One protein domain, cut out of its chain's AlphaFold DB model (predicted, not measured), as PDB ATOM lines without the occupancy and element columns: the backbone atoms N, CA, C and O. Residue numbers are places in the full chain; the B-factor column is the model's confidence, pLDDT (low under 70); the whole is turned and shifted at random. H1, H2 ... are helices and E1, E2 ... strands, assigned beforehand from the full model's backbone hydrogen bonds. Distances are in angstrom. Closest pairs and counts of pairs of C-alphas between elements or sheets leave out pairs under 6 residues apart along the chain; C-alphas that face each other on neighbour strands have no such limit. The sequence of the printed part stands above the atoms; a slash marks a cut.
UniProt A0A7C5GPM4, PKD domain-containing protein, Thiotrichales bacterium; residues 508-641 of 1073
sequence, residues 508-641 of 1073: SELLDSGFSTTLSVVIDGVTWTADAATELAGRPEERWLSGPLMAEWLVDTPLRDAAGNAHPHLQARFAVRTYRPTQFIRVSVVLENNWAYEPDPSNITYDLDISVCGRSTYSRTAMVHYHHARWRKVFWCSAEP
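What this domain is: This is residues 508 to 641 of the 1073 residues of the protein "PKD domain-containing protein" of Thiotrichales bacterium (UniProt A0A7C5GPM4). Two antiparallel sheets lie face to face as an elongated sandwich, with E3, E4, E5, E6 and E9 in one layer and E2, E1, E7 and E8 in the other, and their strands run at only 21 degrees to each other. The very short helix H1 lies near one end of the sandwich, and the link from E6 to E7 loops round the opposite end. The 134 printed residues hold two helices and nine strands in the order H1 E1 E2 H2 E3 E4 E5 E6 E7 E8 E9, and the class is mostly strand. The whole is compact, with a radius of gyration of the C-alphas of 15.0 A and spans of 45 by 28 by 27 A.

Where its parts are: H1, residues 508 to 511, begins at C-alpha 508 (197.273, -130.297, 305.979). E1 is residues 517 to 523, E2 residues 526 to 531, H2 residues 532 to 536 and E3 residues 542 to 546. E4, residues 550 to 560, is 29.9 A long. E5, residues 566 to 579, is 31.7 A long and bends by 107 degrees at residue 569. E6 is residues 585 to 593, 26.3 A. E7, residues 604 to 612, bends by 60 degrees at residue 607, and E8, residues 615 to 625, by 86 degrees at residue 622. E9, residues 629 to 636, ends at C-alpha 636 (182.095, -125.581, 315.706).

How they stand to each other: The larger sheet runs E3 E4 E5 E6 E9 and is twisted; E3 to E6 form a meander, each strand the antiparallel neighbour of the one before. Within hydrogen-bond range are N 544 and O 552 of E3 and E4, 2.8 A, N 555 and O 574 of E4 and E5, 2.9 A, N 590 and O 573 of E6 and E5, 2.8 A, and N 589 and O 633 of E6 and E9, 2.8 A. The other sheet, E2 E1 E7 E8, is also twisted, with N 521 and O 528 of E1 and E2, N 520 and O 609 of E1 and E7, and N 617 and O 610 of E8 and E7 each at 2.9 A. Between the sheets, the closest C-alphas of E2 and E4 are those of Ala 530 and Leu 559, 4.8 A. H2 is on the larger sheet at a height of 8.4 A, only just over E4 with 3 of its C-alphas, and only grazes the other sheet. H1 only grazes the larger sheet with residues 509 to 510. The one O i to N i+4 pair of H2 is within range; H1 is too short for such a pair.

The domain as a whole: The C-alphas farthest apart, those of Pro 581 and Asp 600, are 46.3 A apart. The printed part has no cut and no long link. Its mean pLDDT is 94.3, and no printed residue is under 70.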
ATOM      1  N   SER A 508     197.456-131.189 307.133       84.56
ATOM      2  CA  SER A 508     197.273-130.297 305.979       84.56
ATOM      3  C   SER A 508     195.790-130.078 305.667       84.56
ATOM      4  O   SER A 508     195.337-128.942 305.706       84.56
ATOM      5  N   GLU A 509     194.982-131.141 305.539       85.56
ATOM      6  CA  GLU A 509     193.530-131.040 305.284       85.56
ATOM      7  C   GLU A 509     192.773-130.145 306.288       85.56
ATOM      8  O   GLU A 509     191.763-129.533 305.935       85.56
ATOM      9  N   LEU A 510     193.238-130.070 307.542       87.56
ATOM     10  CA  LEU A 510     192.706-129.168 308.569       87.56
ATOM     11  C   LEU A 510     193.213-127.726 308.381       87.56
ATOM     12  O   LEU A 510     192.427-126.787 308.489       87.56
ATOM     13  N   LEU A 511     194.505-127.523 308.122       86.94
ATOM     14  CA  LEU A 511     195.089-126.185 307.961       86.94
ATOM     15  C   LEU A 511     194.612-125.512 306.660       86.94
ATOM     16  O   LEU A 511     194.126-124.377 306.693       86.94
ATOM     17  N   ASP A 512     194.640-126.250 305.552       81.94
ATOM     18  CA  ASP A 512     194.259-125.822 304.200       81.94
ATOM     19  C   ASP A 512     192.753-125.526 304.085       81.94
ATOM     20  O   ASP A 512     192.314-124.757 303.230       81.94
ATOM     21  N   SER A 513     191.939-126.033 305.021       81.81
ATOM     22  CA  SER A 513     190.525-125.657 305.154       81.81
ATOM     23  C   SER A 513     190.313-124.192 305.598       81.81
ATOM     24  O   SER A 513     189.171-123.780 305.837       81.81
ATOM     25  N   GLY A 514     191.384-123.422 305.819       82.12
ATOM     26  CA  GLY A 514     191.332-122.089 306.420       82.12
ATOM     27  C   GLY A 514     190.999-122.120 307.915       82.12
ATOM     28  O   GLY A 514     190.388-121.177 308.438       82.12
ATOM     29  N   PHE A 515     191.349-123.207 308.612       91.62
ATOM     30  CA  PHE A 515     191.114-123.319 310.046       91.62
ATOM     31  C   PHE A 515     191.822-122.206 310.824       91.62
ATOM     32  O   PHE A 515     192.975-121.854 310.589       91.62
ATOM     33  N   SER A 516     191.118-121.660 311.810       91.88
ATOM     34  CA  SER A 516     191.679-120.725 312.781       91.88
ATOM     35  C   SER A 516     190.955-120.877 314.111       91.88
ATOM     36  O   SER A 516     189.733-121.038 314.153       91.88
ATOM     37  N   THR A 517     191.688-120.811 315.220       96.50
ATOM     38  CA  THR A 517     191.098-120.600 316.546       96.50
ATOM     39  C   THR A 517     192.082-119.859 317.428       96.50
ATOM     40  O   THR A 517     193.153-120.378 317.729       96.50
ATOM     41  N   THR A 518     191.677-118.680 317.888       96.88
ATOM     42  CA  THR A 518     192.496-117.811 318.730       96.88
ATOM     43  C   THR A 518     191.794-117.578 320.065       96.88
ATOM     44  O   THR A 518     190.653-117.111 320.111       96.88
ATOM     45  N   LEU A 519     192.490-117.888 321.153       98.06
ATOM     46  CA  LEU A 519     192.124-117.567 322.529       98.06
ATOM     47  C   LEU A 519     192.864-116.293 322.945       98.06
ATOM     48  O   LEU A 519     194.087-116.224 322.826       98.06
ATOM     49  N   SER A 520     192.139-115.297 323.450       97.94
ATOM     50  CA  SER A 520     192.683-114.004 323.872       97.94
ATOM     51  C   SER A 520     192.225-113.665 325.288       97.94
ATOM     52  O   SER A 520     191.027-113.697 325.579       97.94
ATOM     53  N   VAL A 521     193.164-113.307 326.166       98.44
ATOM     54  CA  VAL A 521     192.857-112.759 327.495       98.44
ATOM     55  C   VAL A 521     193.557-111.421 327.711       98.44
ATOM     56  O   VAL A 521     194.689-111.217 327.277       98.44
ATOM     57  N   VAL A 522     192.899-110.496 328.409       98.62
ATOM     58  CA  VAL A 522     193.471-109.200 328.793       98.62
ATOM     59  C   VAL A 522     193.632-109.142 330.310       98.62
ATOM     60  O   VAL A 522     192.646-109.149 331.045       98.62
ATOM     61  N   ILE A 523     194.885-109.054 330.763       98.19
ATOM     62  CA  ILE A 523     195.295-108.977 332.174       98.19
ATOM     63  C   ILE A 523     196.007-107.637 332.374       98.19
ATOM     64  O   ILE A 523     196.981-107.350 331.682       98.19
ATOM     65  N   ASP A 524     195.497-106.782 333.268       95.12
ATOM     66  CA  ASP A 524     196.021-105.428 333.550       95.12
ATOM     67  C   ASP A 524     196.282-104.538 332.307       95.12
ATOM     68  O   ASP A 524     197.086-103.604 332.324       95.12
ATOM     69  N   GLY A 525     195.556-104.794 331.211       95.69
ATOM     70  CA  GLY A 525     195.698-104.087 329.933       95.69
ATOM     71  C   GLY A 525     196.767-104.653 328.989       95.69
ATOM     72  O   GLY A 525     196.977-104.084 327.919       95.69
ATOM     73  N   VAL A 526     197.417-105.763 329.350       98.06
ATOM     74  CA  VAL A 526     198.255-106.576 328.458       98.06
ATOM     75  C   VAL A 526     197.389-107.673 327.842       98.06
ATOM     76  O   VAL A 526     196.744-108.431 328.567       98.06
ATOM     77  N   THR A 527     197.373-107.760 326.512       98.44
ATOM     78  CA  THR A 527     196.749-108.873 325.785       98.44
ATOM     79  C   THR A 527     197.717-110.050 325.707       98.44
ATOM     80  O   THR A 527     198.865-109.869 325.296       98.44
ATOM     81  N   TRP A 528     197.232-111.240 326.050       98.62
ATOM     82  CA  TRP A 528     197.929-112.515 325.920       98.62
ATOM     83  C   TRP A 528     197.112-113.437 325.014       98.62
ATOM     84  O   TRP A 528     195.904-113.579 325.213       98.62
ATOM     85  N   THR A 529     197.749-114.060 324.025       98.19
ATOM     86  CA  THR A 529     197.071-114.850 322.986       98.19
ATOM     87  C   THR A 529     197.665-116.240 322.810       98.19
ATOM     88  O   THR A 529     198.883-116.401 322.862       98.19
ATOM     89  N   ALA A 530     196.810-117.215 322.524       97.88
ATOM     90  CA  ALA A 530     197.166-118.542 322.032       97.88
ATOM     91  C   ALA A 530     196.393-118.814 320.736       97.88
ATOM     92  O   ALA A 530     195.198-118.526 320.678       97.88
ATOM     93  N   ASP A 531     197.049-119.363 319.714       95.12
ATOM     94  CA  ASP A 531     196.426-119.661 318.422       95.12
ATOM     95  C   ASP A 531     196.665-121.121 318.018       95.12
ATOM     96  O   ASP A 531     197.807-121.563 317.892       95.12
ATOM     97  N   ALA A 532     195.579-121.879 317.854       95.75
ATOM     98  CA  ALA A 532     195.631-123.326 317.668       95.75
ATOM     99  C   ALA A 532     196.203-123.734 316.302       95.75
ATOM    100  O   ALA A 532     196.941-124.710 316.229       95.75
ATOM    101  N   ALA A 533     195.890-122.992 315.234       91.62
ATOM    102  CA  ALA A 533     196.371-123.298 313.885       91.62
ATOM    103  C   ALA A 533     197.880-123.032 313.767       91.62
ATOM    104  O   ALA A 533     198.630-123.881 313.291       91.62
ATOM    105  N   THR A 534     198.327-121.885 314.290       91.38
ATOM    106  CA  THR A 534     199.749-121.507 314.352       91.38
ATOM    107  C   THR A 534     200.590-122.522 315.129       91.38
ATOM    108  O   THR A 534     201.709-122.834 314.731       91.38
ATOM    109  N   GLU A 535     200.066-123.032 316.246       93.38
ATOM    110  CA  GLU A 535     200.765-124.024 317.063       93.38
ATOM    111  C   GLU A 535     200.772-125.405 316.399       93.38
ATOM    112  O   GLU A 535     201.839-126.009 316.322       93.38
ATOM    113  N   LEU A 536     199.641-125.881 315.859       92.81
ATOM    114  CA  LEU A 536     199.570-127.160 315.136       92.81
ATOM    115  C   LEU A 536     200.593-127.236 313.992       92.81
ATOM    116  O   LEU A 536     201.327-128.212 313.897       92.81
ATOM    117  N   ALA A 537     200.700-126.183 313.176       89.44
ATOM    118  CA  ALA A 537     201.658-126.121 312.069       89.44
ATOM    119  C   ALA A 537     203.141-126.054 312.508       89.44
ATOM    120  O   ALA A 537     204.037-126.192 311.677       89.44
ATOM    121  N   GLY A 538     203.423-125.791 313.789       82.31
ATOM    122  CA  GLY A 538     204.766-125.478 314.286       82.31
ATOM    123  C   GLY A 538     205.477-126.592 315.058       82.31
ATOM    124  O   GLY A 538     206.564-126.338 315.587       82.31
ATOM    125  N   ARG A 539     204.880-127.784 315.209       81.25
ATOM    126  CA  ARG A 539     205.343-128.805 316.172       81.25
ATOM    127  C   ARG A 539     204.914-130.239 315.806       81.25
ATOM    128  O   ARG A 539     204.073-130.398 314.931       81.25
ATOM    129  N   PRO A 540     205.460-131.280 316.469       84.81
ATOM    130  CA  PRO A 540     205.016-132.661 316.273       84.81
ATOM    131  C   PRO A 540     203.526-132.848 316.582       84.81
ATOM    132  O   PRO A 540     203.007-132.255 317.530       84.81
ATOM    133  N   GLU A 541     202.857-133.701 315.806       87.44
ATOM    134  CA  GLU A 541     201.446-134.031 316.015       87.44
ATOM    135  C   GLU A 541     201.234-134.894 317.267       87.44
ATOM    136  O   GLU A 541     201.863-135.939 317.433       87.44
ATOM    137  N   GLU A 542     200.272-134.504 318.103       92.06
ATOM    138  CA  GLU A 542     199.678-135.358 319.132       92.06
ATOM    139  C   GLU A 542     198.215-135.608 318.744       92.06
ATOM    140  O   GLU A 542     197.441-134.661 318.583       92.06
ATOM    141  N   ARG A 543     197.820-136.873 318.554       94.38
ATOM    142  CA  ARG A 543     196.455-137.252 318.155       94.38
ATOM    143  C   ARG A 543     195.763-138.027 319.269       94.38
ATOM    144  O   ARG A 543     196.266-139.049 319.727       94.38
ATOM    145  N   TRP A 544     194.576-137.575 319.665       96.31
ATOM    146  CA  TRP A 544     193.680-138.346 320.527       96.31
ATOM    147  C   TRP A 544     192.941-139.421 319.724       96.31
ATOM    148  O   TRP A 544     192.871-140.568 320.169       96.31
ATOM    149  N   LEU A 545     192.441-139.059 318.537       96.25
ATOM    150  CA  LEU A 545     191.726-139.929 317.593       96.25
ATOM    151  C   LEU A 545     192.336-139.772 316.193       96.25
ATOM    152  O   LEU A 545     192.762-138.670 315.839       96.25
ATOM    153  N   SER A 546     192.386-140.841 315.399       93.50
ATOM    154  CA  SER A 546     193.025-140.840 314.079       93.50
ATOM    155  C   SER A 546     192.483-141.945 313.172       93.50
ATOM    156  O   SER A 546     192.640-143.127 313.464       93.50
ATOM    157  N   GLY A 547     191.918-141.567 312.027       91.25
ATOM    158  CA  GLY A 547     191.472-142.509 311.003       91.25
ATOM    159  C   GLY A 547     190.875-141.815 309.773       91.25
ATOM    160  O   GLY A 547     190.955-140.588 309.656       91.25
ATOM    161  N   PRO A 548     190.298-142.578 308.830       86.44
ATOM    162  CA  PRO A 548     189.995-142.121 307.466       86.44
ATOM    163  C   PRO A 548     188.793-141.170 307.375       86.44
ATOM    164  O   PRO A 548     188.584-140.533 306.342       86.44
ATOM    165  N   LEU A 549     187.973-141.101 308.429       91.56
ATOM    166  CA  LEU A 549     186.787-140.247 308.495       91.56
ATOM    167  C   LEU A 549     187.004-139.021 309.380       91.56
ATOM    168  O   LEU A 549     186.302-138.027 309.199       91.56
ATOM    169  N   MET A 550     187.913-139.103 310.354       94.81
ATOM    170  CA  MET A 550     188.144-138.064 311.351       94.81
ATOM    171  C   MET A 550     189.497-138.225 312.052       94.81
ATOM    172  O   MET A 550     189.914-139.336 312.379       94.81
ATOM    173  N   ALA A 551     190.125-137.096 312.375       96.06
ATOM    174  CA  ALA A 551     191.199-137.026 313.362       96.06
ATOM    175  C   ALA A 551     190.891-135.942 314.411       96.06
ATOM    176  O   ALA A 551     190.217-134.949 314.115       96.06
ATOM    177  N   GLU A 552     191.365-136.139 315.646       98.06
ATOM    178  CA  GLU A 552     191.322-135.150 316.729       98.06
ATOM    179  C   GLU A 552     192.733-134.913 317.269       98.06
ATOM    180  O   GLU A 552     193.291-135.765 317.965       98.06
ATOM    181  N   TRP A 553     193.299-133.747 316.961       97.62
ATOM    182  CA  TRP A 553     194.608-133.313 317.443       97.62
ATOM    183  C   TRP A 553     194.501-132.652 318.814       97.62
ATOM    184  O   TRP A 553     193.604-131.837 319.053       97.62
ATOM    185  N   LEU A 554     195.453-132.961 319.693       96.56
ATOM    186  CA  LEU A 554     195.671-132.274 320.959       96.56
ATOM    187  C   LEU A 554     196.782-131.232 320.779       96.56
ATOM    188  O   LEU A 554     197.830-131.506 320.202       96.56
ATOM    189  N   VAL A 555     196.544-130.007 321.245       94.06
ATOM    190  CA  VAL A 555     197.499-128.901 321.103       94.06
ATOM    191  C   VAL A 555     197.396-127.953 322.297       94.06
ATOM    192  O   VAL A 555     196.423-127.217 322.452       94.06
ATOM    193  N   ASP A 556     198.398-127.969 323.177       93.94
ATOM    194  CA  ASP A 556     198.517-127.051 324.312       93.94
ATOM    195  C   ASP A 556     199.628-126.009 324.147       93.94
ATOM    196  O   ASP A 556     200.717-126.306 323.671       93.94
ATOM    197  N   THR A 557     199.390-124.769 324.558       94.75
ATOM    198  CA  THR A 557     200.388-123.695 324.453       94.75
ATOM    199  C   THR A 557     200.229-122.672 325.578       94.75
ATOM    200  O   THR A 557     199.098-122.397 325.997       94.75
ATOM    201  N   PRO A 558     201.317-122.069 326.087       96.12
ATOM    202  CA  PRO A 558     201.199-120.916 326.964       96.12
ATOM    203  C   PRO A 558     200.669-119.712 326.184       96.12
ATOM    204  O   PRO A 558     201.102-119.445 325.063       96.12
ATOM    205  N   LEU A 559     199.786-118.920 326.792       98.12
ATOM    206  CA  LEU A 559     199.348-117.668 326.170       98.12
ATOM    207  C   LEU A 559     200.530-116.687 326.126       98.12
ATOM    208  O   LEU A 559     201.250-116.537 327.115       98.12
ATOM    209  N   ARG A 560     200.737-116.017 324.988       98.06
ATOM    210  CA  ARG A 560     201.912-115.170 324.728       98.06
ATOM    211  C   ARG A 560     201.550-113.695 324.619       98.06
ATOM    212  O   ARG A 560     200.517-113.361 324.044       98.06
ATOM    213  N   ASP A 561     202.405-112.817 325.135       97.88
ATOM    214  CA  ASP A 561     202.277-111.372 324.918       97.88
ATOM    215  C   ASP A 561     202.735-110.948 323.505       97.88
ATOM    216  O   ASP A 561     203.291-111.730 322.731       97.88
ATOM    217  N   ALA A 562     202.558-109.665 323.174       95.69
ATOM    218  CA  ALA A 562     202.973-109.086 321.891       95.69
ATOM    219  C   ALA A 562     204.506-109.032 321.656       95.69
ATOM    220  O   ALA A 562     204.948-108.516 320.629       95.69
ATOM    221  N   ALA A 563     205.321-109.525 322.594       96.31
ATOM    222  CA  ALA A 563     206.763-109.727 322.453       96.31
ATOM    223  C   ALA A 563     207.158-111.223 322.457       96.31
ATOM    224  O   ALA A 563     208.347-111.535 322.396       96.31
ATOM    225  N   GLY A 564     206.180-112.139 322.487       95.50
ATOM    226  CA  GLY A 564     206.369-113.591 322.470       95.50
ATOM    227  C   GLY A 564     206.609-114.229 323.843       95.50
ATOM    228  O   GLY A 564     206.811-115.445 323.910       95.50
ATOM    229  N   ASN A 565     206.578-113.454 324.935       97.44
ATOM    230  CA  ASN A 565     206.782-113.976 326.286       97.44
ATOM    231  C   ASN A 565     205.585-114.839 326.697       97.44
ATOM    232  O   ASN A 565     204.444-114.394 326.599       97.44
ATOM    233  N   ALA A 566     205.842-116.047 327.197       97.31
ATOM    234  CA  ALA A 566     204.819-116.931 327.752       97.31
ATOM    235  C   ALA A 566     204.293-116.416 329.105       97.31
ATOM    236  O   ALA A 566     205.074-115.981 329.953       97.31
ATOM    237  N   HIS A 567     202.983-116.516 329.335       97.50
ATOM    238  CA  HIS A 567     202.385-116.305 330.651       97.50
ATOM    239  C   HIS A 567     202.796-117.449 331.601       97.50
ATOM    240  O   HIS A 567     202.668-118.611 331.214       97.50
ATOM    241  N   PRO A 568     203.254-117.179 332.842       94.56
ATOM    242  CA  PRO A 568     203.818-118.216 333.713       94.56
ATOM    243  C   PRO A 568     202.812-119.317 334.087       94.56
ATOM    244  O   PRO A 568     203.177-120.491 334.096       94.56
ATOM    245  N   HIS A 569     201.549-118.952 334.346       96.38
ATOM    246  CA  HIS A 569     200.523-119.869 334.868       96.38
ATOM    247  C   HIS A 569     199.430-120.292 333.876       96.38
ATOM    248  O   HIS A 569     198.665-121.191 334.205       96.38
ATOM    249  N   LEU A 570     199.299-119.634 332.714       98.31
ATOM    250  CA  LEU A 570     198.120-119.810 331.851       98.31
ATOM    251  C   LEU A 570     198.458-120.623 330.604       98.31
ATOM    252  O   LEU A 570     199.119-120.119 329.693       98.31
ATOM    253  N   GLN A 571     197.949-121.854 330.569       97.94
ATOM    254  CA  GLN A 571     198.098-122.790 329.458       97.94
ATOM    255  C   GLN A 571     196.753-122.960 328.745       97.94
ATOM    256  O   GLN A 571     195.769-123.388 329.352       97.94
ATOM    257  N   ALA A 572     196.702-122.640 327.455       98.38
ATOM    258  CA  ALA A 572     195.616-123.069 326.584       98.38
ATOM    259  C   ALA A 572     195.791-124.558 326.275       98.38
ATOM    260  O   ALA A 572     196.915-124.990 326.030       98.38
ATOM    261  N   ARG A 573     194.702-125.326 326.214       97.88
ATOM    262  CA  ARG A 573     194.668-126.636 325.546       97.88
ATOM    263  C   ARG A 573     193.511-126.642 324.562       97.88
ATOM    264  O   ARG A 573     192.391-126.300 324.936       97.88
ATOM    265  N   PHE A 574     193.759-127.040 323.325       98.00
ATOM    266  CA  PHE A 574     192.715-127.272 322.339       98.00
ATOM    267  C   PHE A 574     192.685-128.760 321.984       98.00
ATOM    268  O   PHE A 574     193.736-129.377 321.824       98.00
ATOM    269  N   ALA A 575     191.484-129.317 321.835       98.12
ATOM    270  CA  ALA A 575     191.281-130.513 321.024       98.12
ATOM    271  C   ALA A 575     190.555-130.077 319.747       98.12
ATOM    272  O   ALA A 575     189.434-129.559 319.825       98.12
ATOM    273  N   VAL A 576     191.223-130.201 318.599       97.88
ATOM    274  CA  VAL A 576     190.715-129.789 317.284       97.88
ATOM    275  C   VAL A 576     190.375-131.045 316.502       97.88
ATOM    276  O   VAL A 576     191.255-131.860 316.244       97.88
ATOM    277  N   ARG A 577     189.102-131.213 316.139       97.00
ATOM    278  CA  ARG A 577     188.594-132.404 315.458       97.00
ATOM    279  C   ARG A 577     188.005-132.049 314.106       97.00
ATOM    280  O   ARG A 577     187.005-131.330 314.056       97.00
ATOM    281  N   THR A 578     188.571-132.623 313.054       94.69
ATOM    282  CA  THR A 578     188.099-132.475 311.673       94.69
ATOM    283  C   THR A 578     187.567-133.802 311.181       94.69
ATOM    284  O   THR A 578     188.209-134.833 311.367       94.69
ATOM    285  N   TYR A 579     186.404-133.769 310.541       91.75
ATOM    286  CA  TYR A 579     185.859-134.900 309.797       91.75
ATOM    287  C   TYR A 579     186.070-134.658 308.303       91.75
ATOM    288  O   TYR A 579     186.007-133.510 307.873       91.75
ATOM    289  N   ARG A 580     186.219-135.708 307.491       83.94
ATOM    290  CA  ARG A 580     185.978-135.593 306.043       83.94
ATOM    291  C   ARG A 580     184.458-135.646 305.789       83.94
ATOM    292  O   ARG A 580     183.791-136.499 306.380       83.94
ATOM    293  N   PRO A 581     183.872-134.763 304.955       73.50
ATOM    294  CA  PRO A 581     184.482-133.581 304.341       73.50
ATOM    295  C   PRO A 581     184.727-132.452 305.361       73.50
ATOM    296  O   PRO A 581     183.892-132.197 306.237       73.50
ATOM    297  N   THR A 582     185.837-131.728 305.181       75.44
ATOM    298  CA  THR A 582     186.479-130.810 306.153       75.44
ATOM    299  C   THR A 582     185.657-129.593 306.597       75.44
ATOM    300  O   THR A 582     186.071-128.854 307.485       75.44
ATOM    301  N   GLN A 583     184.440-129.402 306.074       79.38
ATOM    302  CA  GLN A 583     183.494-128.390 306.568       79.38
ATOM    303  C   GLN A 583     183.121-128.577 308.053       79.38
ATOM    304  O   GLN A 583     182.742-127.614 308.724       79.38
ATOM    305  N   PHE A 584     183.191-129.809 308.569       88.62
ATOM    306  CA  PHE A 584     182.884-130.123 309.960       88.62
ATOM    307  C   PHE A 584     184.163-130.084 310.802       88.62
ATOM    308  O   PHE A 584     184.910-131.059 310.859       88.62
ATOM    309  N   ILE A 585     184.377-128.967 311.500       94.69
ATOM    310  CA  ILE A 585     185.466-128.815 312.474       94.69
ATOM    311  C   ILE A 585     184.870-128.450 313.828       94.69
ATOM    312  O   ILE A 585     184.126-127.470 313.942       94.69
ATOM    313  N   ARG A 586     185.212-129.238 314.845       96.88
ATOM    314  CA  ARG A 586     184.887-129.028 316.258       96.88
ATOM    315  C   ARG A 586     186.150-128.595 316.993       96.88
ATOM    316  O   ARG A 586     187.206-129.187 316.797       96.88
ATOM    317  N   VAL A 587     186.033-127.622 317.894       97.44
ATOM    318  CA  VAL A 587     187.133-127.208 318.774       97.44
ATOM    319  C   VAL A 587     186.678-127.208 320.224       97.44
ATOM    320  O   VAL A 587     185.779-126.459 320.603       97.44
ATOM    321  N   SER A 588     187.320-128.027 321.050       98.06
ATOM    322  CA  SER A 588     187.230-127.945 322.506       98.06
ATOM    323  C   SER A 588     188.335-127.021 323.007       98.06
ATOM    324  O   SER A 588     189.493-127.421 323.009       98.06
ATOM    325  N   VAL A 589     187.988-125.805 323.432       98.31
ATOM    326  CA  VAL A 589     188.918-124.843 324.042       98.31
ATOM    327  C   VAL A 589     188.918-125.046 325.553       98.31
ATOM    328  O   VAL A 589     187.866-124.966 326.189       98.31
ATOM    329  N   VAL A 590     190.098-125.259 326.125       98.69
ATOM    330  CA  VAL A 590     190.353-125.288 327.567       98.69
ATOM    331  C   VAL A 590     191.386-124.216 327.909       98.69
ATOM    332  O   VAL A 590     192.355-124.025 327.174       98.69
ATOM    333  N   LEU A 591     191.209-123.533 329.038       98.75
ATOM    334  CA  LEU A 591     192.255-122.706 329.645       98.75
ATOM    335  C   LEU A 591     192.487-123.164 331.081       98.75
ATOM    336  O   LEU A 591     191.545-123.390 331.846       98.75
ATOM    337  N   GLU A 592     193.756-123.287 331.447       98.62
ATOM    338  CA  GLU A 592     194.204-123.847 332.716       98.62
ATOM    339  C   GLU A 592     195.043-122.839 333.509       98.62
ATOM    340  O   GLU A 592     195.811-122.078 332.925       98.62
ATOM    341  N   ASN A 593     194.893-122.850 334.836       98.25
ATOM    342  CA  ASN A 593     195.680-122.069 335.798       98.25
ATOM    343  C   ASN A 593     196.242-123.029 336.868       98.25
ATOM    344  O   ASN A 593     195.918-122.915 338.049       98.25
ATOM    345  N   ASN A 594     196.940-124.087 336.430       97.56
ATOM    346  CA  ASN A 594     197.035-125.362 337.163       97.56
ATOM    347  C   ASN A 594     198.440-125.994 337.270       97.56
ATOM    348  O   ASN A 594     198.548-127.144 337.705       97.56
ATOM    349  N   TRP A 595     199.505-125.278 336.891       97.56
ATOM    350  CA  TRP A 595     200.878-125.770 337.043       97.56
ATOM    351  C   TRP A 595     201.248-125.928 338.521       97.56
ATOM    352  O   TRP A 595     201.443-124.943 339.231       97.56
ATOM    353  N   ALA A 596     201.373-127.176 338.969       96.50
ATOM    354  CA  ALA A 596     201.390-127.534 340.387       96.50
ATOM    355  C   ALA A 596     202.618-127.034 341.171       96.50
ATOM    356  O   ALA A 596     202.549-126.849 342.385       96.50
ATOM    357  N   TYR A 597     203.736-126.815 340.473       95.62
ATOM    358  CA  TYR A 597     205.015-126.386 341.047       95.62
ATOM    359  C   TYR A 597     205.515-125.037 340.491       95.62
ATOM    360  O   TYR A 597     206.654-124.651 340.751       95.62
ATOM    361  N   GLU A 598     204.682-124.289 339.754       96.12
ATOM    362  CA  GLU A 598     205.030-122.920 339.340       96.12
ATOM    363  C   GLU A 598     204.951-121.970 340.557       96.12
ATOM    364  O   GLU A 598     203.921-121.971 341.236       96.12
ATOM    365  N   PRO A 599     205.989-121.167 340.869       96.25
ATOM    366  CA  PRO A 599     205.993-120.284 342.042       96.25
ATOM    367  C   PRO A 599     204.896-119.209 342.034       96.25
ATOM    368  O   PRO A 599     204.463-118.771 340.977       96.25
ATOM    369  N   ASP A 600     204.511-118.729 343.220       95.69
ATOM    370  CA  ASP A 600     203.502-117.674 343.432       95.69
ATOM    371  C   ASP A 600     202.083-117.937 342.833       95.69
ATOM    372  O   ASP A 600     201.420-116.991 342.385       95.69
ATOM    373  N   PRO A 601     201.535-119.175 342.868       96.81
ATOM    374  CA  PRO A 601     200.234-119.492 342.274       96.81
ATOM    375  C   PRO A 601     199.105-118.662 342.901       96.81
ATOM    376  O   PRO A 601     199.062-118.462 344.119       96.81
ATOM    377  N   SER A 602     198.177-118.180 342.069       97.81
ATOM    378  CA  SER A 602     197.050-117.339 342.496       97.81
ATOM    379  C   SER A 602     195.891-117.315 341.490       97.81
ATOM    380  O   SER A 602     196.007-117.758 340.346       97.81
ATOM    381  N   ASN A 603     194.738-116.822 341.941       98.44
ATOM    382  CA  ASN A 603     193.576-116.503 341.124       98.44
ATOM    383  C   ASN A 603     193.920-115.375 340.141       98.44
ATOM    384  O   ASN A 603     194.434-114.331 340.548       98.44
ATOM    385  N   ILE A 604     193.562-115.535 338.869       98.19
ATOM    386  CA  ILE A 604     193.824-114.538 337.821       98.19
ATOM    387  C   ILE A 604     192.489-113.962 337.350       98.19
ATOM    388  O   ILE A 604     191.536-114.706 337.131       98.19
ATOM    389  N   THR A 605     192.397-112.639 337.197       98.25
ATOM    390  CA  THR A 605     191.201-111.974 336.649       98.25
ATOM    391  C   THR A 605     191.505-111.401 335.271       98.25
ATOM    392  O   THR A 605     192.471-110.654 335.131       98.25
ATOM    393  N   TYR A 606     190.680-111.716 334.270       98.50
ATOM    394  CA  TYR A 606     190.865-111.230 332.900       98.50
ATOM    395  C   TYR A 606     189.553-110.966 332.153       98.50
ATOM    396  O   TYR A 606     188.502-111.524 332.474       98.50
ATOM    397  N   ASP A 607     189.635-110.127 331.120       98.50
ATOM    398  CA  ASP A 607     188.642-110.101 330.043       98.50
ATOM    399  C   ASP A 607     189.027-111.160 328.996       98.50
ATOM    400  O   ASP A 607     190.184-111.224 328.591       98.50
ATOM    401  N   LEU A 608     188.075-111.991 328.577       98.06
ATOM    402  CA  LEU A 608     188.245-113.134 327.674       98.06
ATOM    403  C   LEU A 608     187.517-112.893 326.344       98.06
ATOM    404  O   LEU A 608     186.357-112.477 326.357       98.06
ATOM    405  N   ASP A 609     188.159-113.232 325.224       97.75
ATOM    406  CA  ASP A 609     187.547-113.404 323.899       97.75
ATOM    407  C   ASP A 609     188.093-114.676 323.224       97.75
ATOM    408  O   ASP A 609     189.266-115.026 323.375       97.75
ATOM    409  N   ILE A 610     187.231-115.383 322.496       98.12
ATOM    410  CA  ILE A 610     187.559-116.588 321.731       98.12
ATOM    411  C   ILE A 610     187.016-116.409 320.318       98.12
ATOM    412  O   ILE A 610     185.816-116.192 320.134       98.12
ATOM    413  N   SER A 611     187.890-116.553 319.324       96.56
ATOM    414  CA  SER A 611     187.541-116.559 317.904       96.56
ATOM    415  C   SER A 611     187.731-117.954 317.316       96.56
ATOM    416  O   SER A 611     188.778-118.558 317.531       96.56
ATOM    417  N   VAL A 612     186.744-118.461 316.571       94.50
ATOM    418  CA  VAL A 612     186.761-119.784 315.915       94.50
ATOM    419  C   VAL A 612     186.303-119.643 314.463       94.50
ATOM    420  O   VAL A 612     185.195-119.159 314.193       94.50
ATOM    421  N   CYS A 613     187.166-120.058 313.532       90.25
ATOM    422  CA  CYS A 613     187.035-119.883 312.084       90.25
ATOM    423  C   CYS A 613     186.593-118.455 311.708       90.25
ATOM    424  O   CYS A 613     185.494-118.226 311.197       90.25
ATOM    425  N   GLY A 614     187.446-117.476 312.041       86.12
ATOM    426  CA  GLY A 614     187.265-116.057 311.705       86.12
ATOM    427  C   GLY A 614     186.136-115.307 312.433       86.12
ATOM    428  O   GLY A 614     185.805-114.189 312.034       86.12
ATOM    429  N   ARG A 615     185.513-115.883 313.471       89.44
ATOM    430  CA  ARG A 615     184.356-115.296 314.179       89.44
ATOM    431  C   ARG A 615     184.560-115.359 315.693       89.44
ATOM    432  O   ARG A 615     184.739-116.454 316.214       89.44
ATOM    433  N   SER A 616     184.425-114.234 316.407       91.38
ATOM    434  CA  SER A 616     184.284-114.254 317.877       91.38
ATOM    435  C   SER A 616     183.024-115.049 318.248       91.38
ATOM    436  O   SER A 616     181.916-114.700 317.828       91.38
ATOM    437  N   THR A 617     183.207-116.158 318.967       93.88
ATOM    438  CA  THR A 617     182.146-117.087 319.391       93.88
ATOM    439  C   THR A 617     181.787-116.929 320.863       93.88
ATOM    440  O   THR A 617     180.667-117.259 321.255       93.88
ATOM    441  N   TYR A 618     182.715-116.435 321.684       96.94
ATOM    442  CA  TYR A 618     182.530-116.304 323.124       96.94
ATOM    443  C   TYR A 618     183.392-115.184 323.699       96.94
ATOM    444  O   TYR A 618     184.578-115.099 323.399       96.94
ATOM    445  N   SER A 619     182.817-114.360 324.574       96.69
ATOM    446  CA  SER A 619     183.567-113.380 325.361       96.69
ATOM    447  C   SER A 619     182.938-113.160 326.736       96.69
ATOM    448  O   SER A 619     181.720-113.266 326.905       96.69
ATOM    449  N   ARG A 620     183.772-112.859 327.738       96.31
ATOM    450  CA  ARG A 620     183.347-112.608 329.125       96.31
ATOM    451  C   ARG A 620     184.319-111.654 329.808       96.31
ATOM    452  O   ARG A 620     185.521-111.888 329.795       96.31
ATOM    453  N   THR A 621     183.808-110.582 330.406       97.19
ATOM    454  CA  THR A 621     184.639-109.580 331.089       97.19
ATOM    455  C   THR A 621     184.807-109.875 332.579       97.19
ATOM    456  O   THR A 621     183.909-110.435 333.210       97.19
ATOM    457  N   ALA A 622     185.953-109.474 333.134       96.06
ATOM    458  CA  ALA A 622     186.343-109.623 334.537       96.06
ATOM    459  C   ALA A 622     186.095-111.031 335.121       96.06
ATOM    460  O   ALA A 622     185.624-111.174 336.253       96.06
ATOM    461  N   MET A 623     186.397-112.079 334.349       96.75
ATOM    462  CA  MET A 623     186.275-113.459 334.809       96.75
ATOM    463  C   MET A 623     187.420-113.793 335.767       96.75
ATOM    464  O   MET A 623     188.585-113.611 335.422       96.75
ATOM    465  N   VAL A 624     187.083-114.291 336.958       97.75
ATOM    466  CA  VAL A 624     188.055-114.800 337.936       97.75
ATOM    467  C   VAL A 624     188.285-116.283 337.663       97.75
ATOM    468  O   VAL A 624     187.365-117.082 337.801       97.75
ATOM    469  N   HIS A 625     189.508-116.641 337.285       98.38
ATOM    470  CA  HIS A 625     189.961-118.015 337.087       98.38
ATOM    471  C   HIS A 625     190.734-118.467 338.326       98.38
ATOM    472  O   HIS A 625     191.812-117.943 338.619       98.38
ATOM    473  N   TYR A 626     190.172-119.422 339.065       98.44
ATOM    474  CA  TYR A 626     190.774-119.936 340.296       98.44
ATOM    475  C   TYR A 626     192.116-120.637 340.042       98.44
ATOM    476  O   TYR A 626     192.321-121.241 338.989       98.44
ATOM    477  N   HIS A 627     193.033-120.561 341.007       97.25
ATOM    478  CA  HIS A 627     194.263-121.360 340.982       97.25
ATOM    479  C   HIS A 627     193.952-122.870 341.056       97.25
ATOM    480  O   HIS A 627     192.960-123.269 341.664       97.25
ATOM    481  N   HIS A 628     194.791-123.709 340.443       97.50
ATOM    482  CA  HIS A 628     194.603-125.166 340.333       97.50
ATOM    483  C   HIS A 628     193.249-125.587 339.735       97.50
ATOM    484  O   HIS A 628     192.719-126.655 340.039       97.50
ATOM    485  N   ALA A 629     192.685-124.748 338.864       98.50
ATOM    486  CA  ALA A 629     191.428-124.996 338.171       98.50
ATOM    487  C   ALA A 629     191.574-124.789 336.653       98.50
ATOM    488  O   ALA A 629     192.479-124.100 336.165       98.50
ATOM    489  N   ARG A 630     190.649-125.376 335.897       98.31
ATOM    490  CA  ARG A 630     190.546-125.289 334.435       98.31
ATOM    491  C   ARG A 630     189.096-125.052 334.025       98.31
ATOM    492  O   ARG A 630     188.177-125.271 334.805       98.31
ATOM    493  N   TRP A 631     188.862-124.565 332.818       98.12
ATOM    494  CA  TRP A 631     187.506-124.473 332.280       98.12
ATOM    495  C   TRP A 631     187.490-124.792 330.799       98.12
ATOM    496  O   TRP A 631     188.500-124.630 330.118       98.12
ATOM    497  N   ARG A 632     186.317-125.199 330.310       97.25
ATOM    498  CA  ARG A 632     186.090-125.636 328.935       97.25
ATOM    499  C   ARG A 632     184.976-124.838 328.251       97.25
ATOM    500  O   ARG A 632     183.982-124.490 328.886       97.25
ATOM    501  N   LYS A 633     185.098-124.613 326.940       96.88
ATOM    502  CA  LYS A 633     183.973-124.366 326.017       96.88
ATOM    503  C   LYS A 633     184.200-125.163 324.725       96.88
ATOM    504  O   LYS A 633     185.336-125.297 324.279       96.88
ATOM    505  N   VAL A 634     183.134-125.675 324.115       96.81
ATOM    506  CA  VAL A 634     183.184-126.386 322.823       96.81
ATOM    507  C   VAL A 634     182.515-125.532 321.745       96.81
ATOM    508  O   VAL A 634     181.488-124.904 321.997       96.81
ATOM    509  N   PHE A 635     183.105-125.506 320.552       96.50
ATOM    510  CA  PHE A 635     182.660-124.724 319.399       96.50
ATOM    511  C   PHE A 635     182.708-125.546 318.107       96.50
ATOM    512  O   PHE A 635     183.383-126.572 318.040       96.50
ATOM    513  N   TRP A 636     182.044-125.043 317.065       93.94
ATOM    514  CA  TRP A 636     182.095-125.581 315.706       93.94
ATOM    515  C   TRP A 636     182.386-124.466 314.689       93.94
ATOM    516  O   TRP A 636     181.933-123.327 314.847       93.94
ATOM    517  N   CYS A 637     183.130-124.783 313.627       89.75
ATOM    518  CA  CYS A 637     183.317-123.882 312.485       89.75
ATOM    519  C   CYS A 637     182.070-123.857 311.582       89.75
ATOM    520  O   CYS A 637     181.584-122.782 311.212       89.75
ATOM    521  N   SER A 638     181.475-125.023 311.331       85.62
ATOM    522  CA  SER A 638     180.115-125.168 310.807       85.62
ATOM    523  C   SER A 638     179.054-124.757 311.845       85.62
ATOM    524  O   SER A 638     179.362-124.291 312.943       85.62
ATOM    525  N   ALA A 639     177.774-124.963 311.522       86.00
ATOM    526  CA  ALA A 639     176.800-125.247 312.574       86.00
ATOM    527  C   ALA A 639     177.118-126.616 313.210       86.00
ATOM    528  O   ALA A 639     177.677-127.493 312.547       86.00
ATOM    529  N   GLU A 640     176.751-126.812 314.474       90.69
ATOM    530  CA  GLU A 640     176.824-128.128 315.117       90.69
ATOM    531  C   GLU A 640     175.932-129.145 314.368       90.69
ATOM    532  O   GLU A 640     174.808-128.787 314.001       90.69
ATOM    533  N   PRO A 641     176.379-130.401 314.148       90.25
ATOM    534  CA  PRO A 641     175.590-131.449 313.490       90.25
ATOM    535  C   PRO A 641     174.178-131.663 314.048       90.25
ATOM    536  O   PRO A 641     173.286-132.059 313.297       90.25
TER     537      PRO A 641